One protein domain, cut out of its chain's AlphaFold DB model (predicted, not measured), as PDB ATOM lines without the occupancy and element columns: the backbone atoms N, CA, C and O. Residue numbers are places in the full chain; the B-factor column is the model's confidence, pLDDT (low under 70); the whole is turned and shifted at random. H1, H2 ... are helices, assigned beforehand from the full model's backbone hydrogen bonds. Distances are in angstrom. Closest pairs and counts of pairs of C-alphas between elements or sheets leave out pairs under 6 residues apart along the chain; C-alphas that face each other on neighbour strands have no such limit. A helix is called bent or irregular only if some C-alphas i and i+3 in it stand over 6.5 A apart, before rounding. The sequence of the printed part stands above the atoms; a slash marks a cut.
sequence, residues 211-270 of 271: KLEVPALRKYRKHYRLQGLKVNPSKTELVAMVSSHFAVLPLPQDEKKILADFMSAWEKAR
ATOM      1  N   LYS A 211     -23.059  83.090  19.754       88.00
ATOM      2  CA  LYS A 211     -24.358  82.820  20.391       88.00
ATOM      3  C   LYS A 211     -24.677  81.321  20.513       88.00
ATOM      4  O   LYS A 211     -25.631  80.968  21.195       88.00
ATOM      5  N   LEU A 212     -23.913  80.438  19.862       88.25
ATOM      6  CA  LEU A 212     -24.105  78.991  19.958       88.25
ATOM      7  C   LEU A 212     -23.476  78.417  21.227       88.25
ATOM      8  O   LEU A 212     -22.418  78.850  21.684       88.25
ATOM      9  N   GLU A 213     -24.107  77.376  21.759       92.38
ATOM     10  CA  GLU A 213     -23.601  76.639  22.911       92.38
ATOM     11  C   GLU A 213     -22.466  75.671  22.551       92.38
ATOM     12  O   GLU A 213     -22.419  75.106  21.454       92.38
ATOM     13  N   VAL A 214     -21.548  75.430  23.496       91.88
ATOM     14  CA  VAL A 214     -20.366  74.566  23.277       91.88
ATOM     15  C   VAL A 214     -20.739  73.153  22.787       91.88
ATOM     16  O   VAL A 214     -20.081  72.668  21.861       91.88
ATOM     17  N   PRO A 215     -21.794  72.482  23.298       92.06
ATOM     18  CA  PRO A 215     -22.250  71.205  22.749       92.06
ATOM     19  C   PRO A 215     -22.725  71.293  21.292       92.06
ATOM     20  O   PRO A 215     -22.471  70.368  20.521       92.06
ATOM     21  N   ALA A 216     -23.361  72.398  20.885       92.19
ATOM     22  CA  ALA A 216     -23.802  72.604  19.503       92.19
ATOM     23  C   ALA A 216     -22.600  72.773  18.561       92.19
ATOM     24  O   ALA A 216     -22.523  72.094  17.537       92.19
ATOM     25  N   LEU A 217     -21.611  73.580  18.958       93.31
ATOM     26  CA  LEU A 217     -20.356  73.752  18.219       93.31
ATOM     27  C   LEU A 217     -19.569  72.430  18.106       93.31
ATOM     28  O   LEU A 217     -19.097  72.069  17.028       93.31
ATOM     29  N   ARG A 218     -19.483  71.643  19.191       91.69
ATOM     30  CA  ARG A 218     -18.857  70.304  19.180       91.69
ATOM     31  C   ARG A 218     -19.612  69.312  18.288       91.69
ATOM     32  O   ARG A 218     -18.973  68.506  17.609       91.69
ATOM     33  N   LYS A 219     -20.949  69.373  18.259       91.81
ATOM     34  CA  LYS A 219     -21.792  68.564  17.364       91.81
ATOM     35  C   LYS A 219     -21.565  68.941  15.897       91.81
ATOM     36  O   LYS A 219     -21.399  68.040  15.082       91.81
ATOM     37  N   TYR A 220     -21.473  70.236  15.583       92.62
ATOM     38  CA  TYR A 220     -21.145  70.733  14.242       92.62
ATOM     39  C   TYR A 220     -19.755  70.249  13.793       92.62
ATOM     40  O   TYR A 220     -19.639  69.618  12.743       92.62
ATOM     41  N   ARG A 221     -18.723  70.422  14.639       90.69
ATOM     42  CA  ARG A 221     -17.361  69.899  14.408       90.69
ATOM     43  C   ARG A 221     -17.365  68.404  14.078       90.69
ATOM     44  O   ARG A 221     -16.703  67.982  13.136       90.69
ATOM     45  N   LYS A 222     -18.119  67.601  14.843       91.31
ATOM     46  CA  LYS A 222     -18.245  66.149  14.620       91.31
ATOM     47  C   LYS A 222     -18.957  65.821  13.303       91.31
ATOM     48  O   LYS A 222     -18.552  64.875  12.638       91.31
ATOM     49  N   HIS A 223     -19.996  66.575  12.942       90.69
ATOM     50  CA  HIS A 223     -20.794  66.337  11.738       90.69
ATOM     51  C   HIS A 223     -19.986  66.577  10.455       90.69
ATOM     52  O   HIS A 223     -19.922  65.693   9.610       90.69
ATOM     53  N   TYR A 224     -19.281  67.710  10.368       88.56
ATOM     54  CA  TYR A 224     -18.429  68.053   9.218       88.56
ATOM     55  C   TYR A 224     -16.980  67.542   9.340       88.56
ATOM     56  O   TYR A 224     -16.136  67.882   8.520       88.56
ATOM     57  N   ARG A 225     -16.673  66.720  10.357       88.69
ATOM     58  CA  ARG A 225     -15.338  66.137  10.616       88.69
ATOM     59  C   ARG A 225     -14.191  67.168  10.624       88.69
ATOM     60  O   ARG A 225     -13.088  66.868  10.177       88.69
ATOM     61  N   LEU A 226     -14.434  68.366  11.161       86.69
ATOM     62  CA  LEU A 226     -13.456  69.462  11.151       86.69
ATOM     63  C   LEU A 226     -12.259  69.136  12.063       86.69
ATOM     64  O   LEU A 226     -12.422  68.979  13.278       86.69
ATOM     65  N   GLN A 227     -11.070  69.033  11.466       78.38
ATOM     66  CA  GLN A 227      -9.804  68.724  12.140       78.38
ATOM     67  C   GLN A 227      -8.983  69.994  12.419       78.38
ATOM     68  O   GLN A 227      -9.274  71.056  11.879       78.38
ATOM     69  N   GLY A 228      -7.942  69.881  13.253       73.94
ATOM     70  CA  GLY A 228      -6.985  70.973  13.506       73.94
ATOM     71  C   GLY A 228      -7.117  71.686  14.858       73.94
ATOM     72  O   GLY A 228      -6.556  72.761  15.032       73.94
ATOM     73  N   LEU A 229      -7.832  71.107  15.831       69.44
ATOM     74  CA  LEU A 229      -7.893  71.623  17.206       69.44
ATOM     75  C   LEU A 229      -7.420  70.595  18.235       69.44
ATOM     76  O   LEU A 229      -7.562  69.388  18.041       69.44
ATOM     77  N   LYS A 230      -6.907  71.108  19.361       75.19
ATOM     78  CA  LYS A 230      -6.471  70.334  20.535       75.19
ATOM     79  C   LYS A 230      -7.603  69.446  21.077       75.19
ATOM     80  O   LYS A 230      -8.783  69.693  20.822       75.19
ATOM     81  N   VAL A 231      -7.242  68.437  21.877       75.38
ATOM     82  CA  VAL A 231      -8.171  67.430  22.442       75.38
ATOM     83  C   VAL A 231      -9.383  68.071  23.141       75.38
ATOM     84  O   VAL A 231     -10.509  67.611  22.958       75.38
ATOM     85  N   ASN A 232      -9.173  69.187  23.848       78.81
ATOM     86  CA  ASN A 232     -10.223  69.998  24.469       78.81
ATOM     87  C   ASN A 232     -10.148  71.459  23.986       78.81
ATOM     88  O   ASN A 232      -9.441  72.251  24.605       78.81
ATOM     89  N   PRO A 233     -10.859  71.843  22.909       83.44
ATOM     90  CA  PRO A 233     -10.893  73.229  22.466       83.44
ATOM     91  C   PRO A 233     -11.885  74.063  23.283       83.44
ATOM     92  O   PRO A 233     -12.949  73.586  23.705       83.44
ATOM     93  N   SER A 234     -11.530  75.333  23.446       91.31
ATOM     94  CA  SER A 234     -12.344  76.396  24.031       91.31
ATOM     95  C   SER A 234     -13.535  76.790  23.140       91.31
ATOM     96  O   SER A 234     -13.620  76.426  21.964       91.31
ATOM     97  N   LYS A 235     -14.484  77.561  23.697       91.31
ATOM     98  CA  LYS A 235     -15.649  78.069  22.946       91.31
ATOM     99  C   LYS A 235     -15.221  78.960  21.773       91.31
ATOM    100  O   LYS A 235     -15.788  78.837  20.695       91.31
ATOM    101  N   THR A 236     -14.218  79.814  21.967       91.88
ATOM    102  CA  THR A 236     -13.699  80.743  20.951       91.88
ATOM    103  C   THR A 236     -13.000  80.015  19.803       91.88
ATOM    104  O   THR A 236     -13.304  80.293  18.646       91.88
ATOM    105  N   GLU A 237     -12.150  79.027  20.095       89.69
ATOM    106  CA  GLU A 237     -11.520  78.164  19.081       89.69
ATOM    107  C   GLU A 237     -12.561  77.397  18.249       89.69
ATOM    108  O   GLU A 237     -12.470  77.337  17.023       89.69
ATOM    109  N   LEU A 238     -13.588  76.844  18.906       91.25
ATOM    110  CA  LEU A 238     -14.696  76.168  18.231       91.25
ATOM    111  C   LEU A 238     -15.513  77.121  17.345       91.25
ATOM    112  O   LEU A 238     -15.884  76.742  16.238       91.25
ATOM    113  N   VAL A 239     -15.780  78.346  17.811       92.12
ATOM    114  CA  VAL A 239     -16.450  79.388  17.017       92.12
ATOM    115  C   VAL A 239     -15.619  79.743  15.785       92.12
ATOM    116  O   VAL A 239     -16.152  79.699  14.682       92.12
ATOM    117  N   ALA A 240     -14.322  80.020  15.940       90.31
ATOM    118  CA  ALA A 240     -13.440  80.375  14.828       90.31
ATOM    119  C   ALA A 240     -13.365  79.266  13.762       90.31
ATOM    120  O   ALA A 240     -13.483  79.546  12.569       90.31
ATOM    121  N   MET A 241     -13.249  78.002  14.187       90.00
ATOM    122  CA  MET A 241     -13.281  76.837  13.295       90.00
ATOM    123  C   MET A 241     -14.603  76.723  12.523       90.00
ATOM    124  O   MET A 241     -14.583  76.496  11.315       90.00
ATOM    125  N   VAL A 242     -15.746  76.869  13.203       90.94
ATOM    126  CA  VAL A 242     -17.066  76.782  12.558       90.94
ATOM    127  C   VAL A 242     -17.259  77.931  11.568       90.94
ATOM    128  O   VAL A 242     -17.642  77.663  10.433       90.94
ATOM    129  N   SER A 243     -16.921  79.169  11.945       89.50
ATOM    130  CA  SER A 243     -16.976  80.338  11.056       89.50
ATOM    131  C   SER A 243     -16.113  80.158   9.804       89.50
ATOM    132  O   SER A 243     -16.584  80.404   8.697       89.50
ATOM    133  N   SER A 244     -14.867  79.696   9.970       87.12
ATOM    134  CA  SER A 244     -13.927  79.483   8.863       87.12
ATOM    135  C   SER A 244     -14.423  78.408   7.893       87.12
ATOM    136  O   SER A 244     -14.447  78.627   6.686       87.12
ATOM    137  N   HIS A 245     -14.924  77.279   8.407       88.69
ATOM    138  CA  HIS A 245     -15.527  76.249   7.562       88.69
ATOM    139  C   HIS A 245     -16.777  76.759   6.831       88.69
ATOM    140  O   HIS A 245     -16.939  76.500   5.642       88.69
ATOM    141  N   PHE A 246     -17.647  77.515   7.513       85.00
ATOM    142  CA  PHE A 246     -18.875  78.045   6.914       85.00
ATOM    143  C   PHE A 246     -18.601  79.028   5.766       85.00
ATOM    144  O   PHE A 246     -19.375  79.076   4.818       85.00
ATOM    145  N   ALA A 247     -17.490  79.770   5.822       81.94
ATOM    146  CA  ALA A 247     -17.062  80.684   4.760       81.94
ATOM    147  C   ALA A 247     -16.537  79.975   3.493       81.94
ATOM    148  O   ALA A 247     -16.481  80.598   2.436       81.94
ATOM    149  N   VAL A 248     -16.151  78.697   3.592       78.44
ATOM    150  CA  VAL A 248     -15.624  77.881   2.478       78.44
ATOM    151  C   VAL A 248     -16.692  76.939   1.901       78.44
ATOM    152  O   VAL A 248     -16.504  76.366   0.828       78.44
ATOM    153  N   LEU A 249     -17.840  76.785   2.572       73.12
ATOM    154  CA  LEU A 249     -18.965  76.039   2.014       73.12
ATOM    155  C   LEU A 249     -19.464  76.723   0.729       73.12
ATOM    156  O   LEU A 249     -19.720  77.929   0.754       73.12
ATOM    157  N   PRO A 250     -19.649  75.982  -0.381       63.97
ATOM    158  CA  PRO A 250     -20.240  76.552  -1.581       63.97
ATOM    159  C   PRO A 250     -21.662  77.012  -1.254       63.97
ATOM    160  O   PRO A 250     -22.532  76.200  -0.932       63.97
ATOM    161  N   LEU A 251     -21.888  78.327  -1.324       59.75
ATOM    162  CA  LEU A 251     -23.231  78.893  -1.248       59.75
ATOM    163  C   LEU A 251     -24.081  78.249  -2.354       59.75
ATOM    164  O   LEU A 251     -23.620  78.200  -3.501       59.75
ATOM    165  N   PRO A 252     -25.296  77.753  -2.052       62.34
ATOM    166  CA  PRO A 252     -26.190  77.254  -3.085       62.34
ATOM    167  C   PRO A 252     -26.392  78.335  -4.146       62.34
ATOM    168  O   PRO A 252     -26.719  79.475  -3.805       62.34
ATOM    169  N   GLN A 253     -26.180  77.996  -5.422       58.16
ATOM    170  CA  GLN A 253     -26.443  78.942  -6.503       58.16
ATOM    171  C   GLN A 253     -27.926  79.327  -6.466       58.16
ATOM    172  O   GLN A 253     -28.809  78.484  -6.614       58.16
ATOM    173  N   ASP A 254     -28.149  80.615  -6.212       68.56
ATOM    174  CA  ASP A 254     -29.435  81.273  -6.030       68.56
ATOM    175  C   ASP A 254     -30.338  80.692  -4.927       68.56
ATOM    176  O   ASP A 254     -31.305  79.970  -5.171       68.56
ATOM    177  N   GLU A 255     -30.143  81.190  -3.700       71.12
ATOM    178  CA  GLU A 255     -31.145  81.151  -2.617       71.12
ATOM    179  C   GLU A 255     -32.543  81.580  -3.110       71.12
ATOM    180  O   GLU A 255     -33.559  81.011  -2.714       71.12
ATOM    181  N   LYS A 256     -32.590  82.544  -4.045       72.56
ATOM    182  CA  LYS A 256     -33.807  82.991  -4.737       72.56
ATOM    183  C   LYS A 256     -34.503  81.863  -5.499       72.56
ATOM    184  O   LYS A 256     -35.729  81.802  -5.475       72.56
ATOM    185  N   LYS A 257     -33.747  80.974  -6.150       76.25
ATOM    186  CA  LYS A 257     -34.290  79.816  -6.866       76.25
ATOM    187  C   LYS A 257     -34.851  78.790  -5.884       76.25
ATOM    188  O   LYS A 257     -35.955  78.312  -6.095       76.25
ATOM    189  N   ILE A 258     -34.155  78.521  -4.778       78.00
ATOM    190  CA  ILE A 258     -34.646  77.614  -3.725       78.00
ATOM    191  C   ILE A 258     -35.956  78.140  -3.118       78.00
ATOM    192  O   ILE A 258     -36.909  77.381  -2.949       78.00
ATOM    193  N   LEU A 259     -36.032  79.445  -2.840       79.81
ATOM    194  CA  LEU A 259     -37.252  80.099  -2.361       79.81
ATOM    195  C   LEU A 259     -38.382  80.055  -3.403       79.81
ATOM    196  O   LEU A 259     -39.521  79.769  -3.042       79.81
ATOM    197  N   ALA A 260     -38.085  80.292  -4.686       81.62
ATOM    198  CA  ALA A 260     -39.065  80.234  -5.773       81.62
ATOM    199  C   ALA A 260     -39.587  78.810  -6.031       81.62
ATOM    200  O   ALA A 260     -40.796  78.628  -6.184       81.62
ATOM    201  N   ASP A 261     -38.713  77.801  -6.021       83.88
ATOM    202  CA  ASP A 261     -39.080  76.388  -6.151       83.88
ATOM    203  C   ASP A 261     -39.956  75.954  -4.958       83.88
ATOM    204  O   ASP A 261     -40.978  75.294  -5.147       83.88
ATOM    205  N   PHE A 262     -39.618  76.388  -3.734       86.50
ATOM    206  CA  PHE A 262     -40.419  76.130  -2.531       86.50
ATOM    207  C   PHE A 262     -41.803  76.794  -2.589       86.50
ATOM    208  O   PHE A 262     -42.810  76.131  -2.343       86.50
ATOM    209  N   MET A 263     -41.870  78.080  -2.952       87.88
ATOM    210  CA  MET A 263     -43.134  78.810  -3.124       87.88
ATOM    211  C   MET A 263     -44.005  78.165  -4.210       87.88
ATOM    212  O   MET A 263     -45.190  77.940  -3.990       87.88
ATOM    213  N   SER A 264     -43.414  77.783  -5.346       86.81
ATOM    214  CA  SER A 264     -44.132  77.135  -6.453       86.81
ATOM    215  C   SER A 264     -44.662  75.749  -6.072       86.81
ATOM    216  O   SER A 264     -45.780  75.389  -6.439       86.81
ATOM    217  N   ALA A 265     -43.891  74.970  -5.306       85.12
ATOM    218  CA  ALA A 265     -44.345  73.688  -4.771       85.12
ATOM    219  C   ALA A 265     -45.483  73.855  -3.749       85.12
ATOM    220  O   ALA A 265     -46.410  73.047  -3.730       85.12
ATOM    221  N   TRP A 266     -45.438  74.914  -2.933       88.00
ATOM    222  CA  TRP A 266     -46.487  75.246  -1.968       88.00
ATOM    223  C   TRP A 266     -47.794  75.682  -2.648       88.00
ATOM    224  O   TRP A 266     -48.859  75.186  -2.286       88.00
ATOM    225  N   GLU A 267     -47.715  76.535  -3.674       87.69
ATOM    226  CA  GLU A 267     -48.865  76.967  -4.484       87.69
ATOM    227  C   GLU A 267     -49.540  75.764  -5.172       87.69
ATOM    228  O   GLU A 267     -50.759  75.604  -5.133       87.69
ATOM    229  N   LYS A 268     -48.731  74.860  -5.745       82.06
ATOM    230  CA  LYS A 268     -49.204  73.665  -6.460       82.06
ATOM    231  C   LYS A 268     -49.851  72.614  -5.552       82.06
ATOM    232  O   LYS A 268     -50.657  71.828  -6.032       82.06
ATOM    233  N   ALA A 269     -49.528  72.592  -4.259       78.62
ATOM    234  CA  ALA A 269     -50.137  71.682  -3.283       78.62
ATOM    235  C   ALA A 269     -51.511  72.161  -2.762       78.62
ATOM    236  O   ALA A 269     -52.087  71.522  -1.881       78.62
ATOM    237  N   ARG A 270     -52.007  73.305  -3.255       82.50
ATOM    238  CA  ARG A 270     -53.243  73.963  -2.804       82.50
ATOM    239  C   ARG A 270     -54.369  73.961  -3.856       82.50
ATOM    240  O   ARG A 270     -55.493  74.332  -3.516       82.50
TER     241      ARG A 270
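Overview. This is residues 211 to 270 of the 271 residues of the protein "Hypothetical protein" of Rhodosorus marinus (UniProt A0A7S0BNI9). Two helices packed together, H1 and H2, make a small body at one end, and a long arm that bears a third helix, H3, sticks out from it. The arm is residues 246 to 270, of which 246 to 248 belong to H2 and 255 to 268 belong to H3; it makes most of the length, and H3 packs on neither of the other helices. The printed part has 60 residues with three named helices, H1, H2 and H3 in that order along the chain, and no named strand; the class is all helix. The whole is extended, with a radius of gyration of the C-alphas of 16.9 A, and the C-alphas span 51 by 21 by 19 A.

Arrangement. Start at the first printed residue and go on to H1, residues 214 to 223, then to H2, residues 235 to 248. These two touch, with 10 pairs of C-alphas within 8 A; look for the closest pair at Val 214 and Lys 235, whose C-alphas are 5.9 A apart. Their lines stand at a steep tilt of 39 degrees, and they run the same way. Their centres are 10.7 A apart. Read on to H3, residues 255 to 268, which is apart from both H1 and H2. In the backbone, every O i to N i+4 pair is within hydrogen-bond range in H1 and H3, and in H2 9 of 10 are.

Along the chain. Find C-alpha 214 at (-20.366, 74.566, 23.277), where H1 begins; from there it runs 14.2 A, first to last C-alpha, to His 223. H2 begins at Lys 235, with its C-alpha at (-15.649, 78.069, 22.946), and runs 20.5 A to Val 248. H3 begins at Glu 255 and runs 19.9 A to Lys 268, whose C-alpha is at (-49.204, 73.665, -6.460). No helix is bent or irregular.

Size, cuts and confidence. Look at C-alphas 230 and 270 for the two farthest apart, 52.4 A. Residues 246 to 270 stand free; without them, the body has 35 residues and spans 22 by 17 by 17 A, with a radius of gyration of 8.5 A. The link from H1 to H2 is long, with 11 residues between them, and the link from H2 to H3 is short, with 6. The printed part runs from 211 to 270 and has no cut. The mean pLDDT of the printed part is 83.5; look for values under 70 at residue 229 and at residues 250 to 254, which lie in the link before H3.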